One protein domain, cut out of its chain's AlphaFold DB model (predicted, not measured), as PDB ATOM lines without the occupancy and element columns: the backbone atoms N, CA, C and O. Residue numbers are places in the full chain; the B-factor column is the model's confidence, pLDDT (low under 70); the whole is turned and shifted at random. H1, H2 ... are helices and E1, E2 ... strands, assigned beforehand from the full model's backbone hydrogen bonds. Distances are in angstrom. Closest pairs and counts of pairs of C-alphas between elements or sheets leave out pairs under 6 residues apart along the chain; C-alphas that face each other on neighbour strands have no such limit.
ATOM      1  N   ARG A 122     117.350  62.945 126.976       92.31
ATOM      2  CA  ARG A 122     118.821  62.899 126.966       92.31
ATOM      3  C   ARG A 122     119.467  63.497 125.714       92.31
ATOM      4  O   ARG A 122     120.618  63.929 125.775       92.31
ATOM      5  N   ASP A 123     118.808  63.449 124.556       90.50
ATOM      6  CA  ASP A 123     119.311  64.109 123.342       90.50
ATOM      7  C   ASP A 123     119.147  65.628 123.472       90.50
ATOM      8  O   ASP A 123     120.087  66.374 123.187       90.50
ATOM      9  N   LEU A 124     117.984  66.068 123.970       93.06
ATOM     10  CA  LEU A 124     117.681  67.478 124.184       93.06
ATOM     11  C   LEU A 124     118.613  68.109 125.224       93.06
ATOM     12  O   LEU A 124     119.249  69.111 124.914       93.06
ATOM     13  N   GLU A 125     118.767  67.497 126.399       94.44
ATOM     14  CA  GLU A 125     119.654  67.978 127.468       94.44
ATOM     15  C   GLU A 125     121.112  68.078 127.007       94.44
ATOM     16  O   GLU A 125     121.784  69.082 127.242       94.44
ATOM     17  N   ARG A 126     121.611  67.052 126.301       96.25
ATOM     18  CA  ARG A 126     122.986  67.029 125.780       96.25
ATOM     19  C   ARG A 126     123.231  68.181 124.814       96.25
ATOM     20  O   ARG A 126     124.273  68.834 124.876       96.25
ATOM     21  N   ILE A 127     122.281  68.422 123.915       94.88
ATOM     22  CA  ILE A 127     122.375  69.498 122.934       94.88
ATOM     23  C   ILE A 127     122.207  70.864 123.612       94.88
ATOM     24  O   ILE A 127     122.997  71.770 123.354       94.88
ATOM     25  N   GLN A 128     121.261  71.019 124.537       94.69
ATOM     26  CA  GLN A 128     121.097  72.244 125.322       94.69
ATOM     27  C   GLN A 128     122.365  72.588 126.107       94.69
ATOM     28  O   GLN A 128     122.808  73.734 126.066       94.69
ATOM     29  N   LEU A 129     122.997  71.601 126.745       94.81
ATOM     30  CA  LEU A 129     124.251  71.786 127.471       94.81
ATOM     31  C   LEU A 129     125.377  72.274 126.547       94.81
ATOM     32  O   LEU A 129     126.130  73.174 126.925       94.81
ATOM     33  N   LYS A 130     125.462  71.733 125.324       95.94
ATOM     34  CA  LYS A 130     126.429  72.164 124.298       95.94
ATOM     35  C   LYS A 130     126.237  73.634 123.900       95.94
ATOM     36  O   LYS A 130     127.226  74.317 123.646       95.94
ATOM     37  N   TYR A 131     124.999  74.131 123.884       95.31
ATOM     38  CA  TYR A 131     124.664  75.509 123.492       95.31
ATOM     39  C   TYR A 131     124.318  76.432 124.674       95.31
ATOM     40  O   TYR A 131     123.762  77.513 124.471       95.31
ATOM     41  N   ARG A 132     124.678  76.052 125.909       95.75
ATOM     42  CA  ARG A 132     124.323  76.792 127.135       95.75
ATOM     43  C   ARG A 132     124.767  78.258 127.138       95.75
ATOM     44  O   ARG A 132     124.060  79.108 127.662       95.75
ATOM     45  N   THR A 133     125.902  78.571 126.510       95.69
ATOM     46  CA  THR A 133     126.466  79.933 126.444       95.69
ATOM     47  C   THR A 133     125.584  80.909 125.674       95.69
ATOM     48  O   THR A 133     125.667  82.119 125.882       95.69
ATOM     49  N   LEU A 134     124.720  80.376 124.807       94.88
ATOM     50  CA  LEU A 134     123.754  81.120 124.014       94.88
ATOM     51  C   LEU A 134     122.356  81.111 124.636       94.88
ATOM     52  O   LEU A 134     121.469  81.743 124.071       94.88
ATOM     53  N   GLN A 135     122.116  80.423 125.754       95.56
ATOM     54  CA  GLN A 135     120.794  80.375 126.383       95.56
ATOM     55  C   GLN A 135     120.404  81.718 127.002       95.56
ATOM     56  O   GLN A 135     121.232  82.476 127.515       95.56
ATOM     57  N   LYS A 136     119.102  82.014 126.989       92.69
ATOM     58  CA  LYS A 136     118.565  83.215 127.626       92.69
ATOM     59  C   LYS A 136     118.845  83.172 129.132       92.69
ATOM     60  O   LYS A 136     118.449  82.241 129.821       92.69
ATOM     61  N   GLY A 137     119.443  84.241 129.657       89.81
ATOM     62  CA  GLY A 137     119.630  84.417 131.099       89.81
ATOM     63  C   GLY A 137     120.749  83.570 131.707       89.81
ATOM     64  O   GLY A 137     120.909  83.597 132.927       89.81
ATOM     65  N   TYR A 138     121.533  82.864 130.888       94.12
ATOM     66  CA  TYR A 138     122.750  82.198 131.336       94.12
ATOM     67  C   TYR A 138     123.756  83.236 131.863       94.12
ATOM     68  O   TYR A 138     124.021  84.243 131.209       94.12
ATOM     69  N   LYS A 139     124.281  83.010 133.076       93.88
ATOM     70  CA  LYS A 139     125.169  83.942 133.804       93.88
ATOM     71  C   LYS A 139     126.601  83.419 133.969       93.88
ATOM     72  O   LYS A 139     127.323  83.895 134.841       93.88
ATOM     73  N   GLY A 140     126.990  82.397 133.203       94.38
ATOM     74  CA  GLY A 140     128.361  81.882 133.233       94.38
ATOM     75  C   GLY A 140     129.370  82.927 132.757       94.38
ATOM     76  O   GLY A 140     129.011  83.874 132.062       94.38
ATOM     77  N   ALA A 141     130.644  82.753 133.111       93.50
ATOM     78  CA  ALA A 141     131.718  83.638 132.643       93.50
ATOM     79  C   ALA A 141     131.885  83.614 131.107       93.50
ATOM     80  O   ALA A 141     132.417  84.549 130.524       93.50
ATOM     81  N   ASP A 142     131.404  82.546 130.469       94.56
ATOM     82  CA  ASP A 142     131.332  82.311 129.027       94.56
ATOM     83  C   ASP A 142     129.988  82.750 128.404       94.56
ATOM     84  O   ASP A 142     129.687  82.381 127.268       94.56
ATOM     85  N   ALA A 143     129.152  83.500 129.134       93.62
ATOM     86  CA  ALA A 143     127.891  84.016 128.610       93.62
ATOM     87  C   ALA A 143     128.124  85.031 127.484       93.62
ATOM     88  O   ALA A 143     128.920  85.961 127.612       93.62
ATOM     89  N   ILE A 144     127.388  84.865 126.386       94.56
ATOM     90  CA  ILE A 144     127.474  85.745 125.220       94.56
ATOM     91  C   ILE A 144     126.408  86.837 125.334       94.56
ATOM     92  O   ILE A 144     125.217  86.545 125.473       94.56
ATOM     93  N   ASP A 145     126.822  88.101 125.230       94.00
ATOM     94  CA  ASP A 145     125.894  89.231 125.193       94.00
ATOM     95  C   ASP A 145     125.193  89.318 123.834       94.00
ATOM     96  O   ASP A 145     125.634  89.989 122.902       94.00
ATOM     97  N   THR A 146     124.052  88.640 123.725       93.12
ATOM     98  CA  THR A 146     123.289  88.590 122.476       93.12
ATOM     99  C   THR A 146     122.642  89.918 122.071       93.12
ATOM    100  O   THR A 146     122.094  90.001 120.973       93.12
ATOM    101  N   MET A 147     122.661  90.948 122.928       91.31
ATOM    102  CA  MET A 147     122.092  92.265 122.606       91.31
ATOM    103  C   MET A 147     123.044  93.131 121.781       91.31
ATOM    104  O   MET A 147     122.573  93.917 120.962       91.31
ATOM    105  N   ASN A 148     124.355  92.958 121.967       93.75
ATOM    106  CA  ASN A 148     125.388  93.846 121.429       93.75
ATOM    107  C   ASN A 148     126.278  93.179 120.364       93.75
ATOM    108  O   ASN A 148     127.397  93.624 120.125       93.75
ATOM    109  N   LEU A 149     125.778  92.124 119.717       95.06
ATOM    110  CA  LEU A 149     126.484  91.437 118.634       95.06
ATOM    111  C   LEU A 149     126.494  92.277 117.356       95.06
ATOM    112  O   LEU A 149     125.474  92.867 116.981       95.06
ATOM    113  N   ASN A 150     127.623  92.265 116.648       96.81
ATOM    114  CA  ASN A 150     127.668  92.762 115.275       96.81
ATOM    115  C   ASN A 150     127.001  91.764 114.301       96.81
ATOM    116  O   ASN A 150     126.626  90.651 114.678       96.81
ATOM    117  N   SER A 151     126.832  92.165 113.037       96.50
ATOM    118  CA  SER A 151     126.134  91.347 112.031       96.50
ATOM    119  C   SER A 151     126.813  89.994 111.773       96.50
ATOM    120  O   SER A 151     126.124  88.988 111.607       96.50
ATOM    121  N   ASP A 152     128.146  89.949 111.769       97.56
ATOM    122  CA  ASP A 152     128.912  88.731 111.473       97.56
ATOM    123  C   ASP A 152     128.847  87.739 112.643       97.56
ATOM    124  O   ASP A 152     128.688  86.530 112.453       97.56
ATOM    125  N   GLU A 153     128.908  88.250 113.873       97.62
ATOM    126  CA  GLU A 153     128.718  87.466 115.093       97.62
ATOM    127  C   GLU A 153     127.290  86.927 115.196       97.62
ATOM    128  O   GLU A 153     127.099  85.740 115.467       97.62
ATOM    129  N   GLU A 154     126.281  87.769 114.942       97.38
ATOM    130  CA  GLU A 154     124.873  87.359 114.923       97.38
ATOM    131  C   GLU A 154     124.649  86.238 113.903       97.38
ATOM    132  O   GLU A 154     124.035  85.218 114.229       97.38
ATOM    133  N   GLN A 155     125.220  86.367 112.704       97.88
ATOM    134  CA  GLN A 155     125.165  85.321 111.691       97.88
ATOM    135  C   GLN A 155     125.845  84.029 112.159       97.88
ATOM    136  O   GLN A 155     125.243  82.956 112.062       97.88
ATOM    137  N   LYS A 156     127.063  84.107 112.705       98.19
ATOM    138  CA  LYS A 156     127.821  82.944 113.193       98.19
ATOM    139  C   LYS A 156     127.090  82.200 114.314       98.19
ATOM    140  O   LYS A 156     127.028  80.967 114.315       98.19
ATOM    141  N   TYR A 157     126.511  82.922 115.271       98.19
ATOM    142  CA  TYR A 157     125.772  82.304 116.371       98.19
ATOM    143  C   TYR A 157     124.414  81.752 115.922       98.19
ATOM    144  O   TYR A 157     124.028  80.672 116.370       98.19
ATOM    145  N   CYS A 158     123.725  82.408 114.981       98.38
ATOM    146  CA  CYS A 158     122.531  81.846 114.345       98.38
ATOM    147  C   CYS A 158     122.858  80.547 113.594       98.38
ATOM    148  O   CYS A 158     122.139  79.566 113.759       98.38
ATOM    149  N   GLN A 159     123.961  80.496 112.838       98.50
ATOM    150  CA  GLN A 159     124.441  79.263 112.194       98.50
ATOM    151  C   GLN A 159     124.684  78.148 113.212       98.50
ATOM    152  O   GLN A 159     124.230  77.026 113.013       98.50
ATOM    153  N   THR A 160     125.337  78.478 114.325       98.06
ATOM    154  CA  THR A 160     125.635  77.529 115.407       98.06
ATOM    155  C   THR A 160     124.358  76.955 116.037       98.06
ATOM    156  O   THR A 160     124.265  75.754 116.278       98.06
ATOM    157  N   LEU A 161     123.335  77.785 116.271       98.19
ATOM    158  CA  LEU A 161     122.054  77.318 116.813       98.19
ATOM    159  C   LEU A 161     121.245  76.507 115.798       98.19
ATOM    160  O   LEU A 161     120.637  75.506 116.171       98.19
ATOM    161  N   VAL A 162     121.234  76.905 114.526       98.44
ATOM    162  CA  VAL A 162     120.555  76.133 113.474       98.44
ATOM    163  C   VAL A 162     121.226  74.770 113.287       98.44
ATOM    164  O   VAL A 162     120.521  73.774 113.163       98.44
ATOM    165  N   ASP A 163     122.556  74.688 113.370       98.19
ATOM    166  CA  ASP A 163     123.289  73.414 113.406       98.19
ATOM    167  C   ASP A 163     122.870  72.551 114.609       98.19
ATOM    168  O   ASP A 163     122.566  71.367 114.464       98.19
ATOM    169  N   GLY A 164     122.720  73.156 115.792       97.31
ATOM    170  CA  GLY A 164     122.134  72.489 116.956       97.31
ATOM    171  C   GLY A 164     120.719  71.954 116.724       97.31
ATOM    172  O   GLY A 164     120.401  70.848 117.162       97.31
ATOM    173  N   ALA A 165     119.877  72.698 116.006       97.88
ATOM    174  CA  ALA A 165     118.529  72.256 115.667       97.88
ATOM    175  C   ALA A 165     118.562  71.088 114.667       97.88
ATOM    176  O   ALA A 165     117.840  70.116 114.855       97.88
ATOM    177  N   PHE A 166     119.439  71.121 113.662       97.75
ATOM    178  CA  PHE A 166     119.643  69.997 112.740       97.75
ATOM    179  C   PHE A 166     120.132  68.739 113.473       97.75
ATOM    180  O   PHE A 166     119.622  67.650 113.215       97.75
ATOM    181  N   GLN A 167     121.025  68.888 114.459       96.44
ATOM    182  CA  GLN A 167     121.462  67.787 115.325       96.44
ATOM    183  C   GLN A 167     120.304  67.188 116.140       96.44
ATOM    184  O   GLN A 167     120.216  65.964 116.228       96.44
ATOM    185  N   LEU A 168     119.387  68.008 116.681       95.75
ATOM    186  CA  LEU A 168     118.165  67.509 117.343       95.75
ATOM    187  C   LEU A 168     117.296  66.697 116.379       95.75
ATOM    188  O   LEU A 168     116.753  65.663 116.754       95.75
ATOM    189  N   LEU A 169     117.208  67.145 115.128       96.00
ATOM    190  CA  LEU A 169     116.472  66.468 114.062       96.00
ATOM    191  C   LEU A 169     117.227  65.278 113.451       96.00
ATOM    192  O   LEU A 169     116.695  64.650 112.543       96.00
ATOM    193  N   ARG A 170     118.441  64.966 113.934       95.88
ATOM    194  CA  ARG A 170     119.321  63.900 113.418       95.88
ATOM    195  C   ARG A 170     119.672  64.060 111.935       95.88
ATOM    196  O   ARG A 170     119.885  63.075 111.231       95.88
ATOM    197  N   LEU A 171     119.766  65.301 111.466       96.38
ATOM    198  CA  LEU A 171     120.128  65.646 110.093       96.38
ATOM    199  C   LEU A 171     121.509  66.298 110.052       96.38
ATOM    200  O   LEU A 171     121.896  67.008 110.981       96.38
ATOM    201  N   GLN A 172     122.239  66.091 108.957       97.69
ATOM    202  CA  GLN A 172     123.487  66.804 108.697       97.69
ATOM    203  C   GLN A 172     123.199  68.041 107.836       97.69
ATOM    204  O   GLN A 172     122.590  67.908 106.773       97.69
ATOM    205  N   PRO A 173     123.644  69.248 108.236       98.06
ATOM    206  CA  PRO A 173     123.501  70.454 107.416       98.06
ATOM    207  C   PRO A 173     124.045  70.312 105.989       98.06
ATOM    208  O   PRO A 173     123.492  70.898 105.061       98.06
ATOM    209  N   ALA A 174     125.107  69.516 105.817       97.88
ATOM    210  CA  ALA A 174     125.756  69.275 104.530       97.88
ATOM    211  C   ALA A 174     124.836  68.603 103.497       97.88
ATOM    212  O   ALA A 174     125.000  68.846 102.304       97.88
ATOM    213  N   ASP A 175     123.852  67.819 103.946       97.94
ATOM    214  CA  ASP A 175     122.897  67.135 103.067       97.94
ATOM    215  C   ASP A 175     121.758  68.065 102.607       97.94
ATOM    216  O   ASP A 175     121.084  67.786 101.616       97.94
ATOM    217  N   TYR A 176     121.543  69.188 103.307       97.50
ATOM    218  CA  TYR A 176     120.459  70.142 103.042       97.50
ATOM    219  C   TYR A 176     120.948  71.604 103.074       97.50
ATOM    220  O   TYR A 176     120.401  72.420 103.830       97.50
ATOM    221  N   PRO A 177     121.959  71.976 102.266       97.31
ATOM    222  CA  PRO A 177     122.642  73.266 102.384       97.31
ATOM    223  C   PRO A 177     121.711  74.465 102.154       97.31
ATOM    224  O   PRO A 177     121.779  75.449 102.896       97.31
ATOM    225  N   ASP A 178     120.790  74.376 101.189       97.00
ATOM    226  CA  ASP A 178     119.848  75.460 100.879       97.00
ATOM    227  C   ASP A 178     118.826  75.665 102.003       97.00
ATOM    228  O   ASP A 178     118.558  76.795 102.421       97.00
ATOM    229  N   CYS A 179     118.302  74.565 102.554       97.62
ATOM    230  CA  CYS A 179     117.396  74.596 103.701       97.62
ATOM    231  C   CYS A 179     118.095  75.177 104.932       97.62
ATOM    232  O   CYS A 179     117.550  76.060 105.598       97.62
ATOM    233  N   PHE A 180     119.321  74.724 105.209       98.19
ATOM    234  CA  PHE A 180     120.133  75.222 106.312       98.19
ATOM    235  C   PHE A 180     120.350  76.734 106.196       98.19
ATOM    236  O   PHE A 180     120.034  77.479 107.126       98.19
ATOM    237  N   LYS A 181     120.789  77.213 105.024       97.56
ATOM    238  CA  LYS A 181     120.981  78.642 104.746       97.56
ATOM    239  C   LYS A 181     119.688  79.444 104.936       97.56
ATOM    240  O   LYS A 181     119.712  80.495 105.580       97.56
ATOM    241  N   ALA A 182     118.558  78.945 104.438       97.19
ATOM    242  CA  ALA A 182     117.258  79.593 104.602       97.19
ATOM    243  C   ALA A 182     116.811  79.648 106.075       97.19
ATOM    244  O   ALA A 182     116.266  80.659 106.523       97.19
ATOM    245  N   CYS A 183     117.069  78.592 106.852       98.19
ATOM    246  CA  CYS A 183     116.780  78.558 108.287       98.19
ATOM    247  C   CYS A 183     117.640  79.561 109.067       98.19
ATOM    248  O   CYS A 183     117.124  80.239 109.958       98.19
ATOM    249  N   VAL A 184     118.921  79.703 108.709       98.31
ATOM    250  CA  VAL A 184     119.822  80.716 109.285       98.31
ATOM    251  C   VAL A 184     119.315  82.122 108.991       98.31
ATOM    252  O   VAL A 184     119.152  82.899 109.931       98.31
ATOM    253  N   SER A 185     118.995  82.427 107.729       97.44
ATOM    254  CA  SER A 185     118.417  83.727 107.350       97.44
ATOM    255  C   SER A 185     117.167  84.021 108.174       97.44
ATOM    256  O   SER A 185     117.092  85.048 108.837       97.44
ATOM    257  N   LYS A 186     116.236  83.060 108.253       97.56
ATOM    258  CA  LYS A 186     114.997  83.223 109.021       97.56
ATOM    259  C   LYS A 186     115.256  83.504 110.504       97.56
ATOM    260  O   LYS A 186     114.534  84.305 111.098       97.56
ATOM    261  N   CYS A 187     116.259  82.873 111.116       98.31
ATOM    262  CA  CYS A 187     116.626  83.137 112.511       98.31
ATOM    263  C   CYS A 187     117.156  84.565 112.713       98.31
ATOM    264  O   CYS A 187     116.806  85.193 113.715       98.31
ATOM    265  N   ILE A 188     117.942  85.086 111.767       98.00
ATOM    266  CA  ILE A 188     118.447  86.469 111.780       98.00
ATOM    267  C   ILE A 188     117.285  87.451 111.584       98.00
ATOM    268  O   ILE A 188     117.058  88.313 112.435       98.00
ATOM    269  N   ASP A 189     116.484  87.257 110.534       97.62
ATOM    270  CA  ASP A 189     115.367  88.136 110.162       97.62
ATOM    271  C   ASP A 189     114.347  88.273 111.300       97.62
ATOM    272  O   ASP A 189     113.847  89.356 111.603       97.62
ATOM    273  N   THR A 190     114.072  87.165 111.994       97.62
ATOM    274  CA  THR A 190     113.127  87.128 113.120       97.62
ATOM    275  C   THR A 190     113.767  87.440 114.474       97.62
ATOM    276  O   THR A 190     113.082  87.390 115.501       97.62
ATOM    277  N   ARG A 191     115.064  87.773 114.497       97.69
ATOM    278  CA  ARG A 191     115.843  88.106 115.699       97.69
ATOM    279  C   ARG A 191     115.777  87.022 116.779       97.69
ATOM    280  O   ARG A 191     115.614  87.323 117.963       97.69
ATOM    281  N   ALA A 192     115.906  85.755 116.387       97.50
ATOM    282  CA  ALA A 192     115.817  84.602 117.289       97.50
ATOM    283  C   ALA A 192     116.804  84.691 118.472       97.50
ATOM    284  O   ALA A 192     116.432  84.421 119.614       97.50
ATOM    285  N   LEU A 193     118.038  85.153 118.224       96.88
ATOM    286  CA  LEU A 193     119.061  85.366 119.258       96.88
ATOM    287  C   LEU A 193     118.720  86.484 120.250       96.88
ATOM    288  O   LEU A 193     119.164  86.442 121.391       96.88
ATOM    289  N   LYS A 194     117.936  87.484 119.846       96.00
ATOM    290  CA  LYS A 194     117.572  88.628 120.700       96.00
ATOM    291  C   LYS A 194     116.218  88.429 121.388       96.00
ATOM    292  O   LYS A 194     115.783  89.275 122.165       96.00
ATOM    293  N   ALA A 195     115.533  87.316 121.129       95.75
ATOM    294  CA  ALA A 195     114.246  87.039 121.740       95.75
ATOM    295  C   ALA A 195     114.392  86.787 123.255       95.75
ATOM    296  O   ALA A 195     115.207  85.981 123.709       95.75
ATOM    297  N   HIS A 196     113.569  87.483 124.045       92.69
ATOM    298  CA  HIS A 196     113.503  87.329 125.505       92.69
ATOM    299  C   HIS A 196     112.230  86.632 125.985       92.69
ATOM    300  O   HIS A 196     112.183  86.124 127.104       92.69
ATOM    301  N   LYS A 197     111.178  86.640 125.170       93.88
ATOM    302  CA  LYS A 197     109.901  85.979 125.440       93.88
ATOM    303  C   LYS A 197     109.423  85.335 124.154       93.88
ATOM    304  O   LYS A 197     109.629  85.911 123.088       93.88
ATOM    305  N   TRP A 198     108.764  84.188 124.269       94.88
ATOM    306  CA  TRP A 198     108.258  83.446 123.117       94.88
ATOM    307  C   TRP A 198     107.299  84.289 122.274       94.88
ATOM    308  O   TRP A 198     107.501  84.431 121.074       94.88
ATOM    309  N   SER A 199     106.342  84.959 122.918       93.19
ATOM    310  CA  SER A 199     105.380  85.849 122.259       93.19
ATOM    311  C   SER A 199     105.982  87.131 121.678       93.19
ATOM    312  O   SER A 199     105.333  87.794 120.874       93.19
ATOM    313  N   TYR A 200     107.203  87.511 122.077       92.50
ATOM    314  CA  TYR A 200     107.887  88.717 121.581       92.50
ATOM    315  C   TYR A 200     108.967  88.398 120.543       92.50
ATOM    316  O   TYR A 200     109.650  89.302 120.065       92.50
ATOM    317  N   TRP A 201     109.159  87.124 120.204       96.56
ATOM    318  CA  TRP A 201     110.012  86.746 119.090       96.56
ATOM    319  C   TRP A 201     109.383  87.223 117.773       96.56
ATOM    320  O   TRP A 201     108.190  87.025 117.549       96.56
ATOM    321  N   GLY A 202     110.180  87.819 116.878       96.62
ATOM    322  CA  GLY A 202     109.681  88.387 115.618       96.62
ATOM    323  C   GLY A 202     108.991  87.366 114.706       96.62
ATOM    324  O   GLY A 202     108.118  87.726 113.927       96.62
ATOM    325  N   GLY A 203     109.325  86.078 114.837       96.75
ATOM    326  CA  GLY A 203     108.692  84.992 114.083       96.75
ATOM    327  C   GLY A 203     107.400  84.447 114.697       96.75
ATOM    328  O   GLY A 203     106.747  83.620 114.066       96.75
ATOM    329  N   TYR A 204     106.998  84.902 115.891       96.31
ATOM    330  CA  TYR A 204     105.854  84.342 116.616       96.31
ATOM    331  C   TYR A 204     104.547  84.439 115.820       96.31
ATOM    332  O   TYR A 204     103.849  83.439 115.663       96.31
ATOM    333  N   LYS A 205     104.228  85.620 115.265       95.31
ATOM    334  CA  LYS A 205     102.990  85.840 114.493       95.31
ATOM    335  C   LYS A 205     102.935  84.957 113.241       95.31
ATOM    336  O   LYS A 205     101.900  84.366 112.950       95.31
ATOM    337  N   ASP A 206     104.056  84.841 112.531       95.44
ATOM    338  CA  ASP A 206     104.189  84.007 111.332       95.44
ATOM    339  C   ASP A 206     103.970  82.518 111.654       95.44
ATOM    340  O   ASP A 206     103.202  81.831 110.979       95.44
ATOM    341  N   VAL A 207     104.578  82.024 112.739       96.50
ATOM    342  CA  VAL A 207     104.355  80.653 113.219       96.50
ATOM    343  C   VAL A 207     102.910  80.453 113.667       96.50
ATOM    344  O   VAL A 207     102.308  79.451 113.298       96.50
ATOM    345  N   TYR A 208     102.323  81.406 114.392       96.25
ATOM    346  CA  TYR A 208     100.937  81.334 114.855       96.25
ATOM    347  C   TYR A 208      99.944  81.153 113.700       96.25
ATOM    348  O   TYR A 208      99.139  80.221 113.718       96.25
ATOM    349  N   VAL A 209     100.041  81.992 112.662       95.81
ATOM    350  CA  VAL A 209      99.166  81.909 111.478       95.81
ATOM    351  C   VAL A 209      99.296  80.547 110.794       95.81
ATOM    352  O   VAL A 209      98.296  79.929 110.432       95.81
ATOM    353  N   LYS A 210     100.520  80.030 110.662       96.56
ATOM    354  CA  LYS A 210     100.755  78.723 110.036       96.56
ATOM    355  C   LYS A 210     100.279  77.557 110.892       96.56
ATOM    356  O   LYS A 210      99.779  76.580 110.345       96.56
ATOM    357  N   ILE A 211     100.408  77.642 112.214       97.62
ATOM    358  CA  ILE A 211      99.874  76.621 113.116       97.62
ATOM    359  C   ILE A 211      98.350  76.596 113.041       97.62
ATOM    360  O   ILE A 211      97.789  75.510 112.942       97.62
ATOM    361  N   LYS A 212      97.681  77.754 112.975       96.38
ATOM    362  CA  LYS A 212      96.234  77.813 112.715       96.38
ATOM    363  C   LYS A 212      95.878  77.110 111.398       96.38
ATOM    364  O   LYS A 212      95.011  76.245 111.386       96.38
ATOM    365  N   GLY A 213      96.640  77.366 110.331       95.88
ATOM    366  CA  GLY A 213      96.491  76.639 109.066       95.88
ATOM    367  C   GLY A 213      96.710  75.122 109.189       95.88
ATOM    368  O   GLY A 213      95.991  74.349 108.560       95.88
ATOM    369  N   ILE A 214      97.663  74.674 110.016       96.25
ATOM    370  CA  ILE A 214      97.887  73.249 110.315       96.25
ATOM    371  C   ILE A 214      96.696  72.657 111.061       96.25
ATOM    372  O   ILE A 214      96.289  71.545 110.727       96.25
ATOM    373  N   VAL A 215      96.145  73.367 112.048       96.19
ATOM    374  CA  VAL A 215      94.958  72.940 112.802       96.19
ATOM    375  C   VAL A 215      93.795  72.721 111.842       96.19
ATOM    376  O   VAL A 215      93.255  71.616 111.793       96.19
ATOM    377  N   ASP A 216      93.476  73.727 111.029       95.56
ATOM    378  CA  ASP A 216      92.352  73.683 110.096       95.56
ATOM    379  C   ASP A 216      92.530  72.560 109.062       95.56
ATOM    380  O   ASP A 216      91.640  71.726 108.880       95.56
ATOM    381  N   ALA A 217      93.710  72.468 108.439       94.81
ATOM    382  CA  ALA A 217      94.000  71.442 107.439       94.81
ATOM    383  C   ALA A 217      93.996  70.025 108.038       94.81
ATOM    384  O   ALA A 217      93.455  69.091 107.439       94.81
ATOM    385  N   SER A 218      94.545  69.857 109.245       95.38
ATOM    386  CA  SER A 218      94.592  68.555 109.917       95.38
ATOM    387  C   SER A 218      93.213  68.101 110.380       95.38
ATOM    388  O   SER A 218      92.870  66.929 110.231       95.38
ATOM    389  N   GLU A 219      92.387  69.015 110.897       94.50
ATOM    390  CA  GLU A 219      91.002  68.714 111.264       94.50
ATOM    391  C   GLU A 219      90.100  68.478 110.052       94.50
ATOM    392  O   GLU A 219      89.121  67.742 110.162       94.50
ATOM    393  N   GLN A 220      90.406  69.068 108.898       93.56
ATOM    394  CA  GLN A 220      89.640  68.840 107.679       93.56
ATOM    395  C   GLN A 220      89.977  67.494 107.024       93.56
ATOM    396  O   GLN A 220      89.081  66.816 106.522       93.56
ATOM    397  N   GLN A 221      91.256  67.112 107.010       94.25
ATOM    398  CA  GLN A 221      91.733  65.939 106.268       94.25
ATOM    399  C   GLN A 221      91.961  64.700 107.140       94.25
ATOM    400  O   GLN A 221      92.191  63.617 106.602       94.25
ATOM    401  N   GLY A 222      91.943  64.842 108.467       95.19
ATOM    402  CA  GLY A 222      92.214  63.741 109.391       95.19
ATOM    403  C   GLY A 222      93.656  63.241 109.353       95.19
ATOM    404  O   GLY A 222      93.918  62.094 109.706       95.19
ATOM    405  N   LYS A 223      94.591  64.083 108.910       96.19
ATOM    406  CA  LYS A 223      96.021  63.777 108.769       96.19
ATOM    407  C   LYS A 223      96.848  64.859 109.447       96.19
ATOM    408  O   LYS A 223      96.447  66.021 109.441       96.19
ATOM    409  N   TYR A 224      98.008  64.510 109.996       96.12
ATOM    410  CA  TYR A 224      98.946  65.526 110.475       96.12
ATOM    411  C   TYR A 224      99.484  66.348 109.306       96.12
ATOM    412  O   TYR A 224      99.699  65.818 108.211       96.12
ATOM    413  N   HIS A 225      99.739  67.626 109.561       96.50
ATOM    414  CA  HIS A 225     100.403  68.527 108.631       96.50
ATOM    415  C   HIS A 225     101.668  69.096 109.261       96.50
ATOM    416  O   HIS A 225     101.722  69.328 110.469       96.50
ATOM    417  N   ILE A 226     102.679  69.337 108.431       95.75
ATOM    418  CA  ILE A 226     103.981  69.828 108.875       95.75
ATOM    419  C   ILE A 226     104.163  71.301 108.541       95.75
ATOM    420  O   ILE A 226     103.704  71.805 107.512       95.75
ATOM    421  N   LEU A 227     104.855  71.987 109.445       96.56
ATOM    422  CA  LEU A 227     105.186  73.401 109.341       96.56
ATOM    423  C   LEU A 227     106.369  73.602 108.371       96.56
ATOM    424  O   LEU A 227     107.241  72.732 108.318       96.56
ATOM    425  N   PRO A 228     106.465  74.731 107.636       97.00
ATOM    426  CA  PRO A 228     107.632  75.024 106.801       97.00
ATOM    427  C   PRO A 228     108.953  74.921 107.574       97.00
ATOM    428  O   PRO A 228     109.037  75.386 108.716       97.00
ATOM    429  N   ALA A 229     109.994  74.372 106.935       97.31
ATOM    430  CA  ALA A 229     111.291  74.087 107.563       97.31
ATOM    431  C   ALA A 229     111.867  75.294 108.318       97.31
ATOM    432  O   ALA A 229     112.185  75.208 109.500       97.31
ATOM    433  N   THR A 230     111.898  76.458 107.664       97.69
ATOM    434  CA  THR A 230     112.431  77.701 108.240       97.69
ATOM    435  C   THR A 230     111.686  78.137 109.500       97.69
ATOM    436  O   THR A 230     112.286  78.679 110.422       97.69
ATOM    437  N   SER A 231     110.378  77.879 109.564       97.56
ATOM    438  CA  SER A 231     109.525  78.265 110.692       97.56
ATOM    439  C   SER A 231     109.663  77.290 111.857       97.56
ATOM    440  O   SER A 231     109.776  77.721 113.007       97.56
ATOM    441  N   VAL A 232     109.693  75.982 111.575       97.75
ATOM    442  CA  VAL A 232     109.849  74.968 112.624       97.75
ATOM    443  C   VAL A 232     111.252  74.991 113.213       97.75
ATOM    444  O   VAL A 232     111.379  75.029 114.431       97.75
ATOM    445  N   VAL A 233     112.298  75.101 112.388       98.19
ATOM    446  CA  VAL A 233     113.688  75.175 112.862       98.19
ATOM    447  C   VAL A 233     113.914  76.429 113.704       98.19
ATOM    448  O   VAL A 233     114.459  76.326 114.800       98.19
ATOM    449  N   ALA A 234     113.428  77.597 113.273       98.12
ATOM    450  CA  ALA A 234     113.534  78.807 114.087       98.12
ATOM    451  C   ALA A 234     112.760  78.684 115.417       98.12
ATOM    452  O   ALA A 234     113.238  79.132 116.457       98.12
ATOM    453  N   SER A 235     111.610  77.997 115.418       97.69
ATOM    454  CA  SER A 235     110.866  77.700 116.650       97.69
ATOM    455  C   SER A 235     111.648  76.783 117.599       97.69
ATOM    456  O   SER A 235     111.656  77.032 118.803       97.69
ATOM    457  N   ILE A 236     112.339  75.764 117.075       97.62
ATOM    458  CA  ILE A 236     113.228  74.878 117.852       97.62
ATOM    459  C   ILE A 236     114.382  75.684 118.452       97.62
ATOM    460  O   ILE A 236     114.671  75.560 119.642       97.62
ATOM    461  N   VAL A 237     115.013  76.558 117.663       98.12
ATOM    462  CA  VAL A 237     116.094  77.431 118.140       98.12
ATOM    463  C   VAL A 237     115.625  78.281 119.323       98.12
ATOM    464  O   VAL A 237     116.287  78.312 120.359       98.12
ATOM    465  N   VAL A 238     114.472  78.939 119.202       97.19
ATOM    466  CA  VAL A 238     113.954  79.870 120.218       97.19
ATOM    467  C   VAL A 238     113.430  79.136 121.459       97.19
ATOM    468  O   VAL A 238     113.775  79.512 122.579       97.19
ATOM    469  N   LYS A 239     112.616  78.086 121.302       94.94
ATOM    470  CA  LYS A 239     112.043  77.371 122.455       94.94
ATOM    471  C   LYS A 239     113.039  76.422 123.104       94.94
ATOM    472  O   LYS A 239     113.201  76.445 124.316       94.94
ATOM    473  N   CYS A 240     113.689  75.580 122.307       95.12
ATOM    474  CA  CYS A 240     114.438  74.436 122.816       95.12
ATOM    475  C   CYS A 240     115.896  74.795 123.102       95.12
ATOM    476  O   CYS A 240     116.391  74.476 124.176       95.12
ATOM    477  N   LEU A 241     116.585  75.477 122.181       96.69
ATOM    478  CA  LEU A 241     118.021  75.756 122.340       96.69
ATOM    479  C   LEU A 241     118.300  77.020 123.150       96.69
ATOM    480  O   LEU A 241     119.200  77.033 123.981       96.69
ATOM    481  N   ARG A 242     117.513  78.077 122.936       96.00
ATOM    482  CA  ARG A 242     117.597  79.337 123.687       96.00
ATOM    483  C   ARG A 242     116.917  79.275 125.056       96.00
ATOM    484  O   ARG A 242     117.111  80.204 125.839       96.00
ATOM    485  N   MET A 243     116.138  78.220 125.319       94.75
ATOM    486  CA  MET A 243     115.306  78.041 126.515       94.75
ATOM    487  C   MET A 243     114.469  79.280 126.845       94.75
ATOM    488  O   MET A 243     114.450  79.777 127.971       94.75
ATOM    489  N   ILE A 244     113.823  79.859 125.835       93.19
ATOM    490  CA  ILE A 244     112.937  80.991 126.084       93.19
ATOM    491  C   ILE A 244     111.650  80.441 126.677       93.19
ATOM    492  O   ILE A 244     110.861  79.825 125.961       93.19
ATOM    493  N   ASP A 245     111.463  80.704 127.974       84.44
ATOM    494  CA  ASP A 245     110.289  80.268 128.721       84.44
ATOM    495  C   ASP A 245     109.006  80.548 127.950       84.44
ATOM    496  O   ASP A 245     108.669  81.690 127.599       84.44
ATOM    497  N   THR A 246     108.285  79.466 127.726       77.25
ATOM    498  CA  THR A 246     106.848  79.501 127.561       77.25
ATOM    499  C   THR A 246     106.268  79.124 128.895       77.25
ATOM    500  O   THR A 246     106.674  78.118 129.464       77.25
ATOM    501  N   ASP A 247     105.292  79.881 129.366       70.31
ATOM    502  CA  ASP A 247     104.490  79.503 130.533       70.31
ATOM    503  C   ASP A 247     103.779  78.140 130.359       70.31
ATOM    504  O   ASP A 247     103.097  77.682 131.267       70.31
ATOM    505  N   GLY A 248     103.905  77.492 129.189       70.25
ATOM    506  CA  GLY A 248     103.284  76.213 128.841       70.25
ATOM    507  C   GLY A 248     101.773  76.330 128.644       70.25
ATOM    508  O   GLY A 248     101.123  75.405 128.156       70.25
ATOM    509  N   THR A 249     101.224  77.491 128.985       77.75
ATOM    510  CA  THR A 249      99.818  77.845 128.878       77.75
ATOM    511  C   THR A 249      99.506  78.579 127.584       77.75
ATOM    512  O   THR A 249      98.335  78.683 127.227       77.75
ATOM    513  N   ASP A 250     100.516  79.059 126.848       87.31
ATOM    514  CA  ASP A 250     100.261  79.703 125.568       87.31
ATOM    515  C   ASP A 250      99.623  78.718 124.574       87.31
ATOM    516  O   ASP A 250     100.139  77.630 124.290       87.31
ATOM    517  N   ALA A 251      98.471  79.122 124.037       90.75
ATOM    518  CA  ALA A 251      97.647  78.298 123.159       90.75
ATOM    519  C   ALA A 251      98.420  77.787 121.930       90.75
ATOM    520  O   ALA A 251      98.172  76.677 121.459       90.75
ATOM    521  N   LEU A 252      99.392  78.566 121.437       93.88
ATOM    522  CA  LEU A 252     100.246  78.171 120.319       93.88
ATOM    523  C   LEU A 252     101.096  76.946 120.674       93.88
ATOM    524  O   LEU A 252     101.131  75.988 119.905       93.88
ATOM    525  N   THR A 253     101.745  76.934 121.839       92.44
ATOM    526  CA  THR A 253     102.522  75.776 122.303       92.44
ATOM    527  C   THR A 253     101.656  74.539 122.476       92.44
ATOM    528  O   THR A 253     102.036  73.463 122.015       92.44
ATOM    529  N   GLN A 254     100.464  74.687 123.059       93.69
ATOM    530  CA  GLN A 254      99.524  73.573 123.203       93.69
ATOM    531  C   GLN A 254      99.127  72.987 121.842       93.69
ATOM    532  O   GLN A 254      99.090  71.767 121.679       93.69
ATOM    533  N   GLN A 255      98.896  73.837 120.837       95.38
ATOM    534  CA  GLN A 255      98.636  73.392 119.467       95.38
ATOM    535  C   GLN A 255      99.862  72.713 118.843       95.38
ATOM    536  O   GLN A 255      99.726  71.646 118.247       95.38
ATOM    537  N   MET A 256     101.068  73.261 119.018       95.75
ATOM    538  CA  MET A 256     102.296  72.643 118.502       95.75
ATOM    539  C   MET A 256     102.515  71.228 119.056       95.75
ATOM    540  O   MET A 256     102.913  70.339 118.302       95.75
ATOM    541  N   ILE A 257     102.212  71.007 120.339       93.50
ATOM    542  CA  ILE A 257     102.263  69.685 120.982       93.50
ATOM    543  C   ILE A 257     101.160  68.780 120.431       93.50
ATOM    544  O   ILE A 257     101.449  67.680 119.963       93.50
ATOM    545  N   LYS A 258      99.902  69.249 120.429       94.88
ATOM    546  CA  LYS A 258      98.739  68.481 119.949       94.88
ATOM    547  C   LYS A 258      98.934  67.970 118.518       94.88
ATOM    548  O   LYS A 258      98.576  66.833 118.224       94.88
ATOM    549  N   TYR A 259      99.510  68.793 117.642       95.94
ATOM    550  CA  TYR A 259      99.757  68.455 116.237       95.94
ATOM    551  C   TYR A 259     101.184  67.959 115.964       95.94
ATOM    552  O   TYR A 259     101.586  67.889 114.805       95.94
ATOM    553  N   LYS A 260     101.942  67.585 117.008       96.00
ATOM    554  CA  LYS A 260     103.256  66.927 116.897       96.00
ATOM    555  C   LYS A 260     104.257  67.669 116.004       96.00
ATOM    556  O   LYS A 260     105.063  67.062 115.301       96.00
ATOM    557  N   VAL A 261     104.226  69.000 116.040       95.75
ATOM    558  CA  VAL A 261     104.971  69.856 115.102       95.75
ATOM    559  C   VAL A 261     106.478  69.602 115.169       95.75
ATOM    560  O   VAL A 261     107.140  69.577 114.135       95.75
ATOM    561  N   PHE A 262     107.021  69.378 116.367       95.62
ATOM    562  CA  PHE A 262     108.443  69.075 116.540       95.62
ATOM    563  C   PHE A 262     108.812  67.630 116.193       95.62
ATOM    564  O   PHE A 262     109.883  67.417 115.636       95.62
ATOM    565  N   GLU A 263     107.926  66.655 116.421       95.06
ATOM    566  CA  GLU A 263     108.188  65.253 116.046       95.06
ATOM    567  C   GLU A 263     108.300  65.085 114.518       95.06
ATOM    568  O   GLU A 263     109.049  64.242 114.026       95.06
ATOM    569  N   PHE A 264     107.594  65.920 113.749       96.12
ATOM    570  CA  PHE A 264     107.652  65.921 112.286       96.12
ATOM    571  C   PHE A 264     108.640  66.931 111.681       96.12
ATOM    572  O   PHE A 264     108.752  67.031 110.458       96.12
ATOM    573  N   ALA A 265     109.384  67.676 112.499       96.75
ATOM    574  CA  ALA A 265     110.239  68.758 112.014       96.75
ATOM    575  C   ALA A 265     111.379  68.281 111.094       96.75
ATOM    576  O   ALA A 265     111.766  69.000 110.171       96.75
ATOM    577  N   HIS A 266     111.887  67.061 111.292       96.31
ATOM    578  CA  HIS A 266     112.896  66.462 110.412       96.31
ATOM    579  C   HIS A 266     112.357  66.312 108.976       96.31
ATOM    580  O   HIS A 266     113.063  66.586 108.006       96.31
ATOM    581  N   ALA A 267     111.076  65.964 108.833       95.62
ATOM    582  CA  ALA A 267     110.428  65.819 107.541       95.62
ATOM    583  C   ALA A 267     110.257  67.182 106.853       95.62
ATOM    584  O   ALA A 267     110.471  67.302 105.648       95.62
ATOM    585  N   SER A 268     109.982  68.247 107.616       96.06
ATOM    586  CA  SER A 268     109.961  69.611 107.073       96.06
ATOM    587  C   SER A 268     111.284  69.988 106.411       96.06
ATOM    588  O   SER A 268     111.271  70.632 105.366       96.06
ATOM    589  N   VAL A 269     112.416  69.572 106.992       96.75
ATOM    590  CA  VAL A 269     113.751  69.805 106.421       96.75
ATOM    591  C   VAL A 269     113.985  68.931 105.186       96.75
ATOM    592  O   VAL A 269     114.400  69.462 104.158       96.75
ATOM    593  N   LYS A 270     113.661  67.628 105.247       96.12
ATOM    594  CA  LYS A 270     113.817  66.682 104.123       96.12
ATOM    595  C   LYS A 270     113.047  67.101 102.868       96.12
ATOM    596  O   LYS A 270     113.545  66.933 101.760       96.12
ATOM    597  N   TYR A 271     111.844  67.651 103.040       95.12
ATOM    598  CA  TYR A 271     110.967  68.082 101.946       95.12
ATOM    599  C   TYR A 271     111.004  69.594 101.694       95.12
ATOM    600  O   TYR A 271     110.087  70.146 101.078       95.12
ATOM    601  N   PHE A 272     112.045  70.283 102.165       95.56
ATOM    602  CA  PHE A 272     112.210  71.706 101.913       95.56
ATOM    603  C   PHE A 272     112.281  72.003 100.409       95.56
ATOM    604  O   PHE A 272     112.996  71.348  99.652       95.56
ATOM    605  N   LYS A 273     111.550  73.036  99.984       93.00
ATOM    606  CA  LYS A 273     111.635  73.625  98.646       93.00
ATOM    607  C   LYS A 273     111.887  75.116  98.801       93.00
ATOM    608  O   LYS A 273     111.273  75.752  99.660       93.00
ATOM    609  N   GLU A 274     112.765  75.678  97.978       87.50
ATOM    610  CA  GLU A 274     113.055  77.113  98.004       87.50
ATOM    611  C   GLU A 274     111.773  77.926  97.741       87.50
ATOM    612  O   GLU A 274     110.966  77.584  96.877       87.50
ATOM    613  N   GLY A 275     111.516  78.947  98.568       80.56
ATOM    614  CA  GLY A 275     110.250  79.699  98.556       80.56
ATOM    615  C   GLY A 275     109.036  78.947  99.130       80.56
ATOM    616  O   GLY A 275     107.942  79.505  99.209       80.56
ATOM    617  N   GLY A 276     109.213  77.698  99.572       73.69
ATOM    618  CA  GLY A 276     108.176  76.845 100.141       73.69
ATOM    619  C   GLY A 276     107.760  77.288 101.540       73.69
ATOM    620  O   GLY A 276     108.170  76.705 102.539       73.69
ATOM    621  N   ASN A 277     106.893  78.296 101.621       81.31
ATOM    622  CA  ASN A 277     106.217  78.683 102.863       81.31
ATOM    623  C   ASN A 277     104.925  77.877 103.102       81.31
ATOM    624  O   ASN A 277     103.984  78.366 103.728       81.31
ATOM    625  N   MET A 278     104.848  76.667 102.544       88.62
ATOM    626  CA  MET A 278     103.617  75.886 102.464       88.62
ATOM    627  C   MET A 278     103.539  74.846 103.579       88.62
ATOM    628  O   MET A 278     104.515  74.165 103.889       88.62
ATOM    629  N   ILE A 279     102.347  74.718 104.151       92.50
ATOM    630  CA  ILE A 279     101.984  73.627 105.054       92.50
ATOM    631  C   ILE A 279     101.786  72.373 104.200       92.50
ATOM    632  O   ILE A 279     101.072  72.422 103.198       92.50
ATOM    633  N   MET A 280     102.418  71.261 104.579       93.75
ATOM    634  CA  MET A 280     102.386  70.023 103.790       93.75
ATOM    635  C   MET A 280     101.669  68.898 104.548       93.75
ATOM    636  O   MET A 280     101.901  68.746 105.748       93.75
ATOM    637  N   PRO A 281     100.808  68.105 103.885       94.31
ATOM    638  CA  PRO A 281     100.161  66.956 104.507       94.31
ATOM    639  C   PRO A 281     101.144  65.793 104.697       94.31
ATOM    640  O   PRO A 281     102.029  65.547 103.874       94.31
ATOM    641  N   THR A 282     100.947  65.029 105.766       93.69
ATOM    642  CA  THR A 282     101.631  63.748 105.997       93.69
ATOM    643  C   THR A 282     100.708  62.571 105.696       93.69
ATOM    644  O   THR A 282      99.491  62.723 105.616       93.69
ATOM    645  N   LYS A 283     101.273  61.365 105.591       93.69
ATOM    646  CA  LYS A 283     100.494  60.115 105.534       93.69
ATOM    647  C   LYS A 283      99.933  59.681 106.889       93.69
ATOM    648  O   LYS A 283      99.123  58.757 106.942       93.69
ATOM    649  N   HIS A 284     100.354  60.318 107.979       92.94
ATOM    650  CA  HIS A 284     100.003  59.905 109.333       92.94
ATOM    651  C   HIS A 284      98.625  60.429 109.713       92.94
ATOM    652  O   HIS A 284      98.377  61.636 109.697       92.94
ATOM    653  N   ALA A 285      97.729  59.512 110.071       94.12
ATOM    654  CA  ALA A 285      96.376  59.849 110.490       94.12
ATOM    655  C   ALA A 285      96.369  60.533 111.865       94.12
ATOM    656  O   ALA A 285      97.113  60.155 112.774       94.12
ATOM    657  N   LEU A 286      95.490  61.519 112.024       94.38
ATOM    658  CA  LEU A 286      95.232  62.158 113.307       94.38
ATOM    659  C   LEU A 286      94.409  61.186 114.183       94.38
ATOM    660  O   LEU A 286      93.342  60.733 113.756       94.38
ATOM    661  N   PRO A 287      94.873  60.827 115.393       92.00
ATOM    662  CA  PRO A 287      94.195  59.850 116.236       92.00
ATOM    663  C   PRO A 287      92.818  60.361 116.656       92.00
ATOM    664  O   PRO A 287      92.637  61.550 116.918       92.00
ATOM    665  N   ASN A 288      91.847  59.448 116.743       89.81
ATOM    666  CA  ASN A 288      90.457  59.739 117.117       89.81
ATOM    667  C   ASN A 288      89.742  60.749 116.205       89.81
ATOM    668  O   ASN A 288      88.678  61.259 116.564       89.81
ATOM    669  N   TRP A 289      90.295  61.035 115.026       93.06
ATOM    670  CA  TRP A 289      89.630  61.898 114.070       93.06
ATOM    671  C   TRP A 289      88.401  61.198 113.493       93.06
ATOM    672  O   TRP A 289      88.475  60.088 112.967       93.06
ATOM    673  N   LYS A 290      87.258  61.875 113.591       88.88
ATOM    674  CA  LYS A 290      86.031  61.513 112.889       88.88
ATOM    675  C   LYS A 290      85.764  62.615 111.867       88.88
ATOM    676  O   LYS A 290      85.830  63.785 112.258       88.88
ATOM    677  N   PRO A 291      85.465  62.281 110.599       86.94
ATOM    678  CA  PRO A 291      85.052  63.282 109.630       86.94
ATOM    679  C   PRO A 291      83.899  64.084 110.229       86.94
ATOM    680  O   PRO A 291      82.883  63.501 110.608       86.94
ATOM    681  N   LYS A 292      84.061  65.406 110.363       81.56
ATOM    682  CA  LYS A 292      82.930  66.270 110.713       81.56
ATOM    683  C   LYS A 292      81.897  66.076 109.606       81.56
ATOM    684  O   LYS A 292      82.223  66.260 108.431       81.56
ATOM    685  N   ASP A 293      80.700  65.627 109.978       79.69
ATOM    686  CA  ASP A 293      79.628  65.352 109.029       79.69
ATOM    687  C   ASP A 293      79.439  66.586 108.143       79.69
ATOM    688  O   ASP A 293      79.248  67.698 108.644       79.69
TER     689      ASP A 293
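This is residues 122 to 293 of the 578 residues of an uncharacterized protein of Hypocrea virens (strain Gv29-8 / FGSC 10586) (UniProt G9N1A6). A small two-stranded sheet, E1 beside E2, and the long helix H4 make one end of an elongated helical body; H1, H2 and H3 make the other, with H5 in the middle. H6 packs on H4 and H7 on H5. The printed part has 172 residues, with named elements in the order H1 H2 H3 H4 E1 H5 H6 H7 E2; it is mostly helix, and its sheet is antiparallel. It is compact, with a radius of gyration of the C-alphas of 16.1 A and spans of 59 by 35 by 30 A.

E1, residues 223 to 226, and E2, residues 280 to 285, are antiparallel neighbours, with N 224 and O 284 within hydrogen-bond range at 2.9 A. The closest C-alphas of E1 and H4, residues 204 to 221, are those of Tyr 224 and Ser 218, 5.3 A apart. The hub is H5, residues 229 to 241, which touches five helices. H4 touches it with residues 206 to 207 alone, closest C-alphas Val 207 and Ser 231, 6.2 A. H3, residues 177 to 189, touches residues 229 to 234 of H5, closest C-alphas Cys 183 and Thr 230, 4.4 A. H2, residues 151 to 168, touches H5 with residues 161 to 166 alone, closest C-alphas Leu 161 and Val 237, 6.1 A, about perpendicular at 90 degrees. H1, residues 122 to 130, forms a helical hairpin with H2, touching its residues 164 to 168, closest C-alphas Ile 127 and Gly 164, 6.7 A, at a shallow tilt of 18 degrees. H7, residues 265 to 270, touches residues 229 to 233 of H5, closest C-alphas Ser 268 and Ala 229, 4.7 A. H6, residues 251 to 258, touches residues 208 to 215 of H4, closest C-alphas Leu 252 and Tyr 208, 6.4 A. Every O i to N i+4 pair is within hydrogen-bond range in H1 to H7.

H2 is 25.7 A long, H4 25.4 A, H3 18.3 A and H5 16.3 A. H1 begins at C-alpha 122, (118.821, 62.899, 126.966), and E2 ends at C-alpha 285, (96.376, 59.849, 110.490).

The C-alphas farthest apart are those of Ala 141 and Asp 293, 60.0 A. The links H1 to H2 and H3 to H4 are long. The printed part has no cut, and no printed residue is under 70 in pLDDT.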